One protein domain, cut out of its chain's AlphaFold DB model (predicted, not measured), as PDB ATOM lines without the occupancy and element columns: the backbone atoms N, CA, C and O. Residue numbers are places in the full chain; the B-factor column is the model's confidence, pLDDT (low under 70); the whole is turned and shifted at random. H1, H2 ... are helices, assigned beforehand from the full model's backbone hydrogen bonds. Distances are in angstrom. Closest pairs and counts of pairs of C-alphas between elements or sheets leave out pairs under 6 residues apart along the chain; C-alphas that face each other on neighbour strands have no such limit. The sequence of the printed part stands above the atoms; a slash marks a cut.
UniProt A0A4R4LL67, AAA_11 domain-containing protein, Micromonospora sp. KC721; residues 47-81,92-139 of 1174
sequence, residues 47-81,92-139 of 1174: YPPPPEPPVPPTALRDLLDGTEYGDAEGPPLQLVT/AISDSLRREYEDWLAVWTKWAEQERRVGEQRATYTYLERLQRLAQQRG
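AT A GLANCE: This is residues 47 to 81 and 92 to 139 of the 1174 residues of the protein "AAA_11 domain-containing protein" of Micromonospora sp. KC721 (UniProt A0A4R4LL67). One very long helix, H2, with a kink partway along, makes the longest axis, and the chain before it, mostly loop with the short helix H1, runs alongside its first part. Residues 47 to 57 run beside H2 toward its first residues, H1 follows there, and residues 62 to 81 loop out and back beside the same helix; the far end, residues 127 to 139, of which 127 to 138 belong to H2, sticks out free. The printed part has 83 residues, with two named helices in the order H1, H2 and no named strand; the class is all helix. It is only just loose, close to extended, with a radius of gyration of the C-alphas of 17.7 A and spans of 64 by 19 by 19 A.

IN THESE COORDINATES: H2 is residues 95 to 138, 61.1 A from first to last C-alpha, from C-alpha 95 at (21.968, 18.225, 7.730) to C-alpha 138 at (67.671, 23.717, 47.893). H1 is residues 58 to 61, 5.3 A long, with C-alpha 58 at (36.197, 10.741, 9.945).

HOW THE PARTS SIT: H2 has a kink of 30 degrees near residue 117. H1 and H2 only just touch, with 3 pairs of C-alphas within 8 A; the closest C-alphas are those of Leu 60 and Tyr 101, 7.1 A apart. H2 touches H1 with residues 97 to 101 alone. In H2, 39 of 40 O i to N i+4 pairs are within hydrogen-bond range; H1, with 4 residues, is too short for such a pair.

THE WHOLE: The two C-alphas farthest apart are those of Ala 92 and Gly 139, 63.6 A. Without the free residues, the body spans 46 by 18 by 18 A. Residues 82 to 91 are not printed; C-alphas 81 and 92 are 9.7 A apart across this cut, which lies in the link from H1 to H2. Residues 62 to 81 hold no named element. The model's mean pLDDT of the printed part is 75.7; residues 62 to 70, 73 to 81, 92 to 95, 137 and 139 are under 70.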
ATOM      1  N   TYR A  47      47.670  12.312  41.229       83.19
ATOM      2  CA  TYR A  47      47.813  12.637  39.809       83.19
ATOM      3  C   TYR A  47      46.669  11.998  39.009       83.19
ATOM      4  O   TYR A  47      46.575  10.770  38.949       83.19
ATOM      5  N   PRO A  48      45.775  12.785  38.387       79.25
ATOM      6  CA  PRO A  48      44.743  12.217  37.542       79.25
ATOM      7  C   PRO A  48      45.268  12.062  36.100       79.25
ATOM      8  O   PRO A  48      45.707  13.058  35.500       79.25
ATOM      9  N   PRO A  49      45.213  10.852  35.506       77.75
ATOM     10  CA  PRO A  49      45.619  10.658  34.119       77.75
ATOM     11  C   PRO A  49      44.732  11.488  33.175       77.75
ATOM     12  O   PRO A  49      43.540  11.659  33.457       77.75
ATOM     13  N   PRO A  50      45.285  12.018  32.069       77.19
ATOM     14  CA  PRO A  50      44.493  12.738  31.081       77.19
ATOM     15  C   PRO A  50      43.428  11.820  30.461       77.19
ATOM     16  O   PRO A  50      43.782  10.765  29.933       77.19
ATOM     17  N   PRO A  51      42.131  12.178  30.531       78.06
ATOM     18  CA  PRO A  51      41.084  11.483  29.805       78.06
ATOM     19  C   PRO A  51      41.306  11.681  28.302       78.06
ATOM     20  O   PRO A  51      41.535  12.804  27.848       78.06
ATOM     21  N   GLU A  52      41.221  10.604  27.521       79.75
ATOM     22  CA  GLU A  52      41.406  10.686  26.070       79.75
ATOM     23  C   GLU A  52      40.379  11.645  25.437       79.75
ATOM     24  O   GLU A  52      39.180  11.524  25.724       79.75
ATOM     25  N   PRO A  53      40.813  12.595  24.585       81.38
ATOM     26  CA  PRO A  53      39.898  13.495  23.899       81.38
ATOM     27  C   PRO A  53      38.987  12.707  22.949       81.38
ATOM     28  O   PRO A  53      39.455  11.798  22.253       81.38
ATOM     29  N   PRO A  54      37.685  13.036  22.871       81.94
ATOM     30  CA  PRO A  54      36.762  12.337  21.995       81.94
ATOM     31  C   PRO A  54      37.148  12.583  20.538       81.94
ATOM     32  O   PRO A  54      37.048  13.696  20.024       81.94
ATOM     33  N   VAL A  55      37.573  11.521  19.860       80.06
ATOM     34  CA  VAL A  55      38.035  11.602  18.475       80.06
ATOM     35  C   VAL A  55      36.862  11.968  17.556       80.06
ATOM     36  O   VAL A  55      35.855  11.252  17.559       80.06
ATOM     37  N   PRO A  56      36.968  13.034  16.742       78.38
ATOM     38  CA  PRO A  56      35.911  13.375  15.803       78.38
ATOM     39  C   PRO A  56      35.720  12.262  14.751       78.38
ATOM     40  O   PRO A  56      36.706  11.650  14.300       78.38
ATOM     41  N   PRO A  57      34.464  11.988  14.339       79.56
ATOM     42  CA  PRO A  57      34.142  11.147  13.189       79.56
ATOM     43  C   PRO A  57      34.983  11.515  11.962       79.56
ATOM     44  O   PRO A  57      35.298  12.683  11.744       79.56
ATOM     45  N   THR A  58      35.338  10.534  11.130       75.06
ATOM     46  CA  THR A  58      36.197  10.741   9.945       75.06
ATOM     47  C   THR A  58      35.687  11.833   9.009       75.06
ATOM     48  O   THR A  58      36.498  12.552   8.442       75.06
ATOM     49  N   ALA A  59      34.368  12.008   8.899       70.56
ATOM     50  CA  ALA A  59      33.749  13.052   8.083       70.56
ATOM     51  C   ALA A  59      33.917  14.484   8.643       70.56
ATOM     52  O   ALA A  59      33.765  15.446   7.896       70.56
ATOM     53  N   LEU A  60      34.232  14.632   9.937       70.75
ATOM     54  CA  LEU A  60      34.432  15.915  10.625       70.75
ATOM     55  C   LEU A  60      35.913  16.289  10.793       70.75
ATOM     56  O   LEU A  60      36.216  17.452  11.038       70.75
ATOM     57  N   ARG A  61      36.839  15.332  10.637       71.00
ATOM     58  CA  ARG A  61      38.289  15.552  10.816       71.00
ATOM     59  C   ARG A  61      38.883  16.561   9.838       71.00
ATOM     60  O   ARG A  61      39.753  17.318  10.236       71.00
ATOM     61  N   ASP A  62      38.396  16.587   8.599       66.75
ATOM     62  CA  ASP A  62      38.880  17.508   7.560       66.75
ATOM     63  C   ASP A  62      38.265  18.922   7.682       66.75
ATOM     64  O   ASP A  62      38.646  19.831   6.948       66.75
ATOM     65  N   LEU A  63      37.287  19.103   8.583       68.06
ATOM     66  CA  LEU A  63      36.520  20.343   8.786       68.06
ATOM     67  C   LEU A  63      36.788  21.018  10.142       68.06
ATOM     68  O   LEU A  63      36.256  22.100  10.400       68.06
ATOM     69  N   LEU A  64      37.578  20.373  11.001       68.31
ATOM     70  CA  LEU A  64      38.045  20.866  12.294       68.31
ATOM     71  C   LEU A  64      39.556  21.076  12.183       68.31
ATOM     72  O   LEU A  64      40.253  20.194  11.683       68.31
ATOM     73  N   ASP A  65      40.069  22.224  12.626       61.38
ATOM     74  CA  ASP A  65      41.504  22.491  12.529       61.38
ATOM     75  C   ASP A  65      42.269  21.489  13.413       61.38
ATOM     76  O   ASP A  65      41.956  21.300  14.594       61.38
ATOM     77  N   GLY A  66      43.220  20.767  12.817       56.66
ATOM     78  CA  GLY A  66      43.691  19.444  13.267       56.66
ATOM     79  C   GLY A  66      44.450  19.393  14.602       56.66
ATOM     80  O   GLY A  66      45.049  18.368  14.921       56.66
ATOM     81  N   THR A  67      44.446  20.475  15.378       54.78
ATOM     82  CA  THR A  67      45.118  20.588  16.683       54.78
ATOM     83  C   THR A  67      44.214  21.089  17.813       54.78
ATOM     84  O   THR A  67      44.597  20.961  18.973       54.78
ATOM     85  N   GLU A  68      43.002  21.577  17.530       61.78
ATOM     86  CA  GLU A  68      42.189  22.271  18.541       61.78
ATOM     87  C   GLU A  68      41.289  21.333  19.369       61.78
ATOM     88  O   GLU A  68      40.970  21.634  20.516       61.78
ATOM     89  N   TYR A  69      40.912  20.148  18.869       69.19
ATOM     90  CA  TYR A  69      39.989  19.262  19.606       69.19
ATOM     91  C   TYR A  69      40.600  18.545  20.820       69.19
ATOM     92  O   TYR A  69      39.868  17.908  21.580       69.19
ATOM     93  N   GLY A  70      41.917  18.651  21.009       69.62
ATOM     94  CA  GLY A  70      42.619  18.216  22.218       69.62
ATOM     95  C   GLY A  70      42.767  19.305  23.285       69.62
ATOM     96  O   GLY A  70      43.282  19.005  24.359       69.62
ATOM     97  N   ASP A  71      42.335  20.542  23.014       73.56
ATOM     98  CA  ASP A  71      42.462  21.678  23.930       73.56
ATOM     99  C   ASP A  71      41.131  21.977  24.638       73.56
ATOM    100  O   ASP A  71      40.183  22.477  24.039       73.56
ATOM    101  N   ALA A  72      41.051  21.675  25.935       72.31
ATOM    102  CA  ALA A  72      39.863  21.932  26.750       72.31
ATOM    103  C   ALA A  72      39.712  23.405  27.200       72.31
ATOM    104  O   ALA A  72      38.659  23.753  27.747       72.31
ATOM    105  N   GLU A  73      40.736  24.254  27.014       67.69
ATOM    106  CA  GLU A  73      40.722  25.682  27.382       67.69
ATOM    107  C   GLU A  73      40.330  26.616  26.223       67.69
ATOM    108  O   GLU A  73      39.998  27.783  26.454       67.69
ATOM    109  N   GLY A  74      40.314  26.106  24.988       65.56
ATOM    110  CA  GLY A  74      39.919  26.851  23.794       65.56
ATOM    111  C   GLY A  74      38.423  27.217  23.735       65.56
ATOM    112  O   GLY A  74      37.590  26.646  24.451       65.56
ATOM    113  N   PRO A  75      38.033  28.181  22.873       63.69
ATOM    114  CA  PRO A  75      36.624  28.421  22.562       63.69
ATOM    115  C   PRO A  75      35.970  27.144  21.998       63.69
ATOM    116  O   PRO A  75      36.674  26.284  21.469       63.69
ATOM    117  N   PRO A  76      34.629  26.996  22.072       65.19
ATOM    118  CA  PRO A  76      33.959  25.854  21.463       65.19
ATOM    119  C   PRO A  76      34.351  25.782  19.988       65.19
ATOM    120  O   PRO A  76      34.176  26.763  19.259       65.19
ATOM    121  N   LEU A  77      34.909  24.634  19.597       69.75
ATOM    122  CA  LEU A  77      35.419  24.374  18.253       69.75
ATOM    123  C   LEU A  77      34.366  24.768  17.236       69.75
ATOM    124  O   LEU A  77      33.190  24.511  17.463       69.75
ATOM    125  N   GLN A  78      34.768  25.412  16.146       66.50
ATOM    126  CA  GLN A  78      33.858  25.815  15.078       66.50
ATOM    127  C   GLN A  78      34.210  25.054  13.806       66.50
ATOM    128  O   GLN A  78      35.375  24.780  13.533       66.50
ATOM    129  N   LEU A  79      33.197  24.713  13.009       65.44
ATOM    130  CA  LEU A  79      33.426  24.155  11.678       65.44
ATOM    131  C   LEU A  79      34.062  25.230  10.798       65.44
ATOM    132  O   LEU A  79      33.523  26.335  10.696       65.44
ATOM    133  N   VAL A  80      35.174  24.902  10.140       61.72
ATOM    134  CA  VAL A  80      35.851  25.819   9.220       61.72
ATOM    135  C   VAL A  80      34.938  26.071   8.018       61.72
ATOM    136  O   VAL A  80      34.858  25.280   7.077       61.72
ATOM    137  N   THR A  81      34.208  27.185   8.039       57.00
ATOM    138  CA  THR A  81      33.517  27.711   6.862       57.00
ATOM    139  C   THR A  81      34.470  28.647   6.132       57.00
ATOM    140  O   THR A  81      34.950  29.613   6.720       57.00
ATOM    141  N   ALA A  92      27.520  22.367   0.631       54.69
ATOM    142  CA  ALA A  92      26.793  22.807   1.813       54.69
ATOM    143  C   ALA A  92      26.849  21.665   2.837       54.69
ATOM    144  O   ALA A  92      26.541  20.523   2.484       54.69
ATOM    145  N   ILE A  93      27.289  21.965   4.061       60.91
ATOM    146  CA  ILE A  93      27.344  20.998   5.163       60.91
ATOM    147  C   ILE A  93      25.970  20.328   5.237       60.91
ATOM    148  O   ILE A  93      24.964  21.010   5.444       60.91
ATOM    149  N   SER A  94      25.908  19.020   4.983       65.31
ATOM    150  CA  SER A  94      24.637  18.300   4.967       65.31
ATOM    151  C   SER A  94      24.005  18.329   6.360       65.31
ATOM    152  O   SER A  94      24.708  18.324   7.372       65.31
ATOM    153  N   ASP A  95      22.672  18.293   6.438       66.50
ATOM    154  CA  ASP A  95      21.968  18.225   7.730       66.50
ATOM    155  C   ASP A  95      22.386  16.997   8.560       66.50
ATOM    156  O   ASP A  95      22.294  17.018   9.786       66.50
ATOM    157  N   SER A  96      22.873  15.932   7.910       70.12
ATOM    158  CA  SER A  96      23.458  14.770   8.586       70.12
ATOM    159  C   SER A  96      24.792  15.099   9.262       70.12
ATOM    160  O   SER A  96      24.985  14.731  10.414       70.12
ATOM    161  N   LEU A  97      25.676  15.840   8.587       73.88
ATOM    162  CA  LEU A  97      26.994  16.214   9.103       73.88
ATOM    163  C   LEU A  97      26.882  17.252  10.230       73.88
ATOM    164  O   LEU A  97      27.635  17.200  11.196       73.88
ATOM    165  N   ARG A  98      25.898  18.161  10.144       73.44
ATOM    166  CA  ARG A  98      25.584  19.106  11.229       73.44
ATOM    167  C   ARG A  98      25.110  18.385  12.494       73.44
ATOM    168  O   ARG A  98      25.566  18.738  13.574       73.44
ATOM    169  N   ARG A  99      24.250  17.365  12.372       76.62
ATOM    170  CA  ARG A  99      23.835  16.548  13.528       76.62
ATOM    171  C   ARG A  99      24.995  15.748  14.114       76.62
ATOM    172  O   ARG A  99      25.150  15.747  15.325       76.62
ATOM    173  N   GLU A 100      25.832  15.131  13.277       79.94
ATOM    174  CA  GLU A 100      27.042  14.436  13.749       79.94
ATOM    175  C   GLU A 100      27.985  15.378  14.511       79.94
ATOM    176  O   GLU A 100      28.563  14.989  15.524       79.94
ATOM    177  N   TYR A 101      28.106  16.626  14.054       80.62
ATOM    178  CA  TYR A 101      28.870  17.657  14.743       80.62
ATOM    179  C   TYR A 101      28.224  18.083  16.068       80.62
ATOM    180  O   TYR A 101      28.932  18.182  17.062       80.62
ATOM    181  N   GLU A 102      26.908  18.304  16.118       80.25
ATOM    182  CA  GLU A 102      26.187  18.657  17.353       80.25
ATOM    183  C   GLU A 102      26.267  17.536  18.407       80.25
ATOM    184  O   GLU A 102      26.532  17.808  19.581       80.25
ATOM    185  N   ASP A 103      26.117  16.277  17.984       82.75
ATOM    186  CA  ASP A 103      26.240  15.098  18.845       82.75
ATOM    187  C   ASP A 103      27.671  14.947  19.384       82.75
ATOM    188  O   ASP A 103      27.875  14.726  20.581       82.75
ATOM    189  N   TRP A 104      28.677  15.115  18.522       85.31
ATOM    190  CA  TRP A 104      30.077  15.077  18.938       85.31
ATOM    191  C   TRP A 104      30.451  16.272  19.827       85.31
ATOM    192  O   TRP A 104      31.104  16.073  20.848       85.31
ATOM    193  N   LEU A 105      29.985  17.488  19.523       82.44
ATOM    194  CA  LEU A 105      30.231  18.693  20.323       82.44
ATOM    195  C   LEU A 105      29.649  18.550  21.734       82.44
ATOM    196  O   LEU A 105      30.266  19.002  22.697       82.44
ATOM    197  N   ALA A 106      28.506  17.877  21.899       83.12
ATOM    198  CA  ALA A 106      27.949  17.572  23.217       83.12
ATOM    199  C   ALA A 106      28.838  16.605  24.025       83.12
ATOM    200  O   ALA A 106      28.980  16.763  25.242       83.12
ATOM    201  N   VAL A 107      29.456  15.616  23.366       84.88
ATOM    202  CA  VAL A 107      30.434  14.702  23.984       84.88
ATOM    203  C   VAL A 107      31.732  15.440  24.315       84.88
ATOM    204  O   VAL A 107      32.234  15.317  25.432       84.88
ATOM    205  N   TRP A 108      32.233  16.255  23.387       85.25
ATOM    206  CA  TRP A 108      33.421  17.083  23.571       85.25
ATOM    207  C   TRP A 108      33.241  18.099  24.695       85.25
ATOM    208  O   TRP A 108      34.117  18.215  25.535       85.25
ATOM    209  N   THR A 109      32.082  18.755  24.805       81.88
ATOM    210  CA  THR A 109      31.801  19.723  25.880       81.88
ATOM    211  C   THR A 109      31.832  19.052  27.253       81.88
ATOM    212  O   THR A 109      32.426  19.592  28.182       81.88
ATOM    213  N   LYS A 110      31.263  17.844  27.382       84.44
ATOM    214  CA  LYS A 110      31.340  17.055  28.626       84.44
ATOM    215  C   LYS A 110      32.769  16.629  28.951       84.44
ATOM    216  O   LYS A 110      33.172  16.712  30.109       84.44
ATOM    217  N   TRP A 111      33.529  16.189  27.948       87.56
ATOM    218  CA  TRP A 111      34.949  15.882  28.115       87.56
ATOM    219  C   TRP A 111      35.743  17.130  28.520       87.56
ATOM    220  O   TRP A 111      36.491  17.064  29.483       87.56
ATOM    221  N   ALA A 112      35.528  18.278  27.876       82.50
ATOM    222  CA  ALA A 112      36.222  19.530  28.158       82.50
ATOM    223  C   ALA A 112      35.854  20.102  29.538       82.50
ATOM    224  O   ALA A 112      36.688  20.709  30.197       82.50
ATOM    225  N   GLU A 113      34.618  19.922  30.015       82.12
ATOM    226  CA  GLU A 113      34.235  20.231  31.405       82.12
ATOM    227  C   GLU A 113      34.932  19.307  32.412       82.12
ATOM    228  O   GLU A 113      35.427  19.772  33.442       82.12
ATOM    229  N   GLN A 114      35.006  18.007  32.110       82.25
ATOM    230  CA  GLN A 114      35.724  17.039  32.933       82.25
ATOM    231  C   GLN A 114      37.233  17.324  32.947       82.25
ATOM    232  O   GLN A 114      37.828  17.339  34.022       82.25
ATOM    233  N   GLU A 115      37.839  17.605  31.794       84.06
ATOM    234  CA  GLU A 115      39.265  17.907  31.662       84.06
ATOM    235  C   GLU A 115      39.621  19.260  32.278       84.06
ATOM    236  O   GLU A 115      40.662  19.357  32.910       84.06
ATOM    237  N   ARG A 116      38.747  20.276  32.237       80.31
ATOM    238  CA  ARG A 116      38.964  21.521  32.999       80.31
ATOM    239  C   ARG A 116      38.973  21.276  34.510       80.31
ATOM    240  O   ARG A 116      39.874  21.742  35.201       80.31
ATOM    241  N   ARG A 117      38.024  20.485  35.034       75.25
ATOM    242  CA  ARG A 117      37.977  20.136  36.470       75.25
ATOM    243  C   ARG A 117      39.193  19.311  36.905       75.25
ATOM    244  O   ARG A 117      39.745  19.534  37.978       75.25
ATOM    245  N   VAL A 118      39.603  18.346  36.084       79.94
ATOM    246  CA  VAL A 118      40.735  17.447  36.357       79.94
ATOM    247  C   VAL A 118      42.086  18.135  36.103       79.94
ATOM    248  O   VAL A 118      43.057  17.883  36.819       79.94
ATOM    249  N   GLY A 119      42.145  19.045  35.134       79.44
ATOM    250  CA  GLY A 119      43.311  19.839  34.762       79.44
ATOM    251  C   GLY A 119      43.786  20.750  35.891       79.44
ATOM    252  O   GLY A 119      44.985  20.803  36.154       79.44
ATOM    253  N   GLU A 120      42.873  21.368  36.652       78.81
ATOM    254  CA  GLU A 120      43.225  22.136  37.862       78.81
ATOM    255  C   GLU A 120      43.918  21.266  38.928       78.81
ATOM    256  O   GLU A 120      44.904  21.677  39.555       78.81
ATOM    257  N   GLN A 121      43.437  20.032  39.123       81.44
ATOM    258  CA  GLN A 121      44.062  19.071  40.032       81.44
ATOM    259  C   GLN A 121      45.441  18.631  39.516       81.44
ATOM    260  O   GLN A 121      46.389  18.569  40.302       81.44
ATOM    261  N   ARG A 122      45.581  18.386  38.205       85.81
ATOM    262  CA  ARG A 122      46.860  18.037  37.567       85.81
ATOM    263  C   ARG A 122      47.876  19.174  37.688       85.81
ATOM    264  O   ARG A 122      49.000  18.935  38.117       85.81
ATOM    265  N   ALA A 123      47.467  20.414  37.423       83.69
ATOM    266  CA  ALA A 123      48.301  21.602  37.595       83.69
ATOM    267  C   ALA A 123      48.758  21.773  39.052       83.69
ATOM    268  O   ALA A 123      49.919  22.091  39.307       83.69
ATOM    269  N   THR A 124      47.871  21.501  40.017       85.88
ATOM    270  CA  THR A 124      48.216  21.495  41.446       85.88
ATOM    271  C   THR A 124      49.257  20.422  41.767       85.88
ATOM    272  O   THR A 124      50.238  20.723  42.445       85.88
ATOM    273  N   TYR A 125      49.081  19.196  41.261       87.62
ATOM    274  CA  TYR A 125      50.054  18.114  41.429       87.62
ATOM    275  C   TYR A 125      51.419  18.511  40.854       87.62
ATOM    276  O   TYR A 125      52.400  18.510  41.587       87.62
ATOM    277  N   THR A 126      51.482  18.945  39.590       87.38
ATOM    278  CA  THR A 126      52.735  19.355  38.930       87.38
ATOM    279  C   THR A 126      53.407  20.527  39.650       87.38
ATOM    280  O   THR A 126      54.634  20.583  39.747       87.38
ATOM    281  N   TYR A 127      52.627  21.462  40.201       88.25
ATOM    282  CA  TYR A 127      53.165  22.565  40.994       88.25
ATOM    283  C   TYR A 127      53.765  22.086  42.323       88.25
ATOM    284  O   TYR A 127      54.870  22.499  42.679       88.25
ATOM    285  N   LEU A 128      53.063  21.211  43.053       88.19
ATOM    286  CA  LEU A 128      53.563  20.620  44.299       88.19
ATOM    287  C   LEU A 128      54.783  19.734  44.050       88.19
ATOM    288  O   LEU A 128      55.736  19.798  44.818       88.19
ATOM    289  N   GLU A 129      54.799  18.974  42.960       87.94
ATOM    290  CA  GLU A 129      55.938  18.168  42.530       87.94
ATOM    291  C   GLU A 129      57.151  19.058  42.219       87.94
ATOM    292  O   GLU A 129      58.254  18.824  42.717       87.94
ATOM    293  N   ARG A 130      56.960  20.151  41.467       89.00
ATOM    294  CA  ARG A 130      58.015  21.146  41.224       89.00
ATOM    295  C   ARG A 130      58.527  21.749  42.532       89.00
ATOM    296  O   ARG A 130      59.741  21.843  42.712       89.00
ATOM    297  N   LEU A 131      57.632  22.151  43.438       84.88
ATOM    298  CA  LEU A 131      58.008  22.674  44.756       84.88
ATOM    299  C   LEU A 131      58.767  21.640  45.587       84.88
ATOM    300  O   LEU A 131      59.744  21.996  46.234       84.88
ATOM    301  N   GLN A 132      58.358  20.372  45.552       85.19
ATOM    302  CA  GLN A 132      59.039  19.272  46.228       85.19
ATOM    303  C   GLN A 132      60.453  19.085  45.670       85.19
ATOM    304  O   GLN A 132      61.402  19.018  46.448       85.19
ATOM    305  N   ARG A 133      60.620  19.071  44.340       81.44
ATOM    306  CA  ARG A 133      61.942  18.990  43.696       81.44
ATOM    307  C   ARG A 133      62.824  20.178  44.077       81.44
ATOM    308  O   ARG A 133      63.986  19.982  44.418       81.44
ATOM    309  N   LEU A 134      62.285  21.400  44.066       81.19
ATOM    310  CA  LEU A 134      63.021  22.596  44.491       81.19
ATOM    311  C   LEU A 134      63.404  22.532  45.975       81.19
ATOM    312  O   LEU A 134      64.545  22.829  46.311       81.19
ATOM    313  N   ALA A 135      62.491  22.087  46.843       76.62
ATOM    314  CA  ALA A 135      62.755  21.879  48.263       76.62
ATOM    315  C   ALA A 135      63.848  20.824  48.490       76.62
ATOM    316  O   ALA A 135      64.695  21.004  49.351       76.62
ATOM    317  N   GLN A 136      63.876  19.745  47.706       71.19
ATOM    318  CA  GLN A 136      64.923  18.722  47.784       71.19
ATOM    319  C   GLN A 136      66.276  19.223  47.255       71.19
ATOM    320  O   GLN A 136      67.312  18.881  47.811       71.19
ATOM    321  N   GLN A 137      66.282  20.042  46.199       68.50
ATOM    322  CA  GLN A 137      67.507  20.599  45.613       68.50
ATOM    323  C   GLN A 137      68.115  21.733  46.446       68.50
ATOM    324  O   GLN A 137      69.331  21.914  46.434       68.50
ATOM    325  N   ARG A 138      67.274  22.524  47.124       71.31
ATOM    326  CA  ARG A 138      67.671  23.717  47.893       71.31
ATOM    327  C   ARG A 138      67.485  23.564  49.403       71.31
ATOM    328  O   ARG A 138      67.691  24.542  50.115       71.31
ATOM    329  N   GLY A 139      67.125  22.373  49.886       61.25
ATOM    330  CA  GLY A 139      66.740  22.082  51.280       61.25
ATOM    331  C   GLY A 139      67.773  22.478  52.341       61.25
ATOM    332  O   GLY A 139      67.440  22.677  53.517       61.25
TER     333      GLY A 139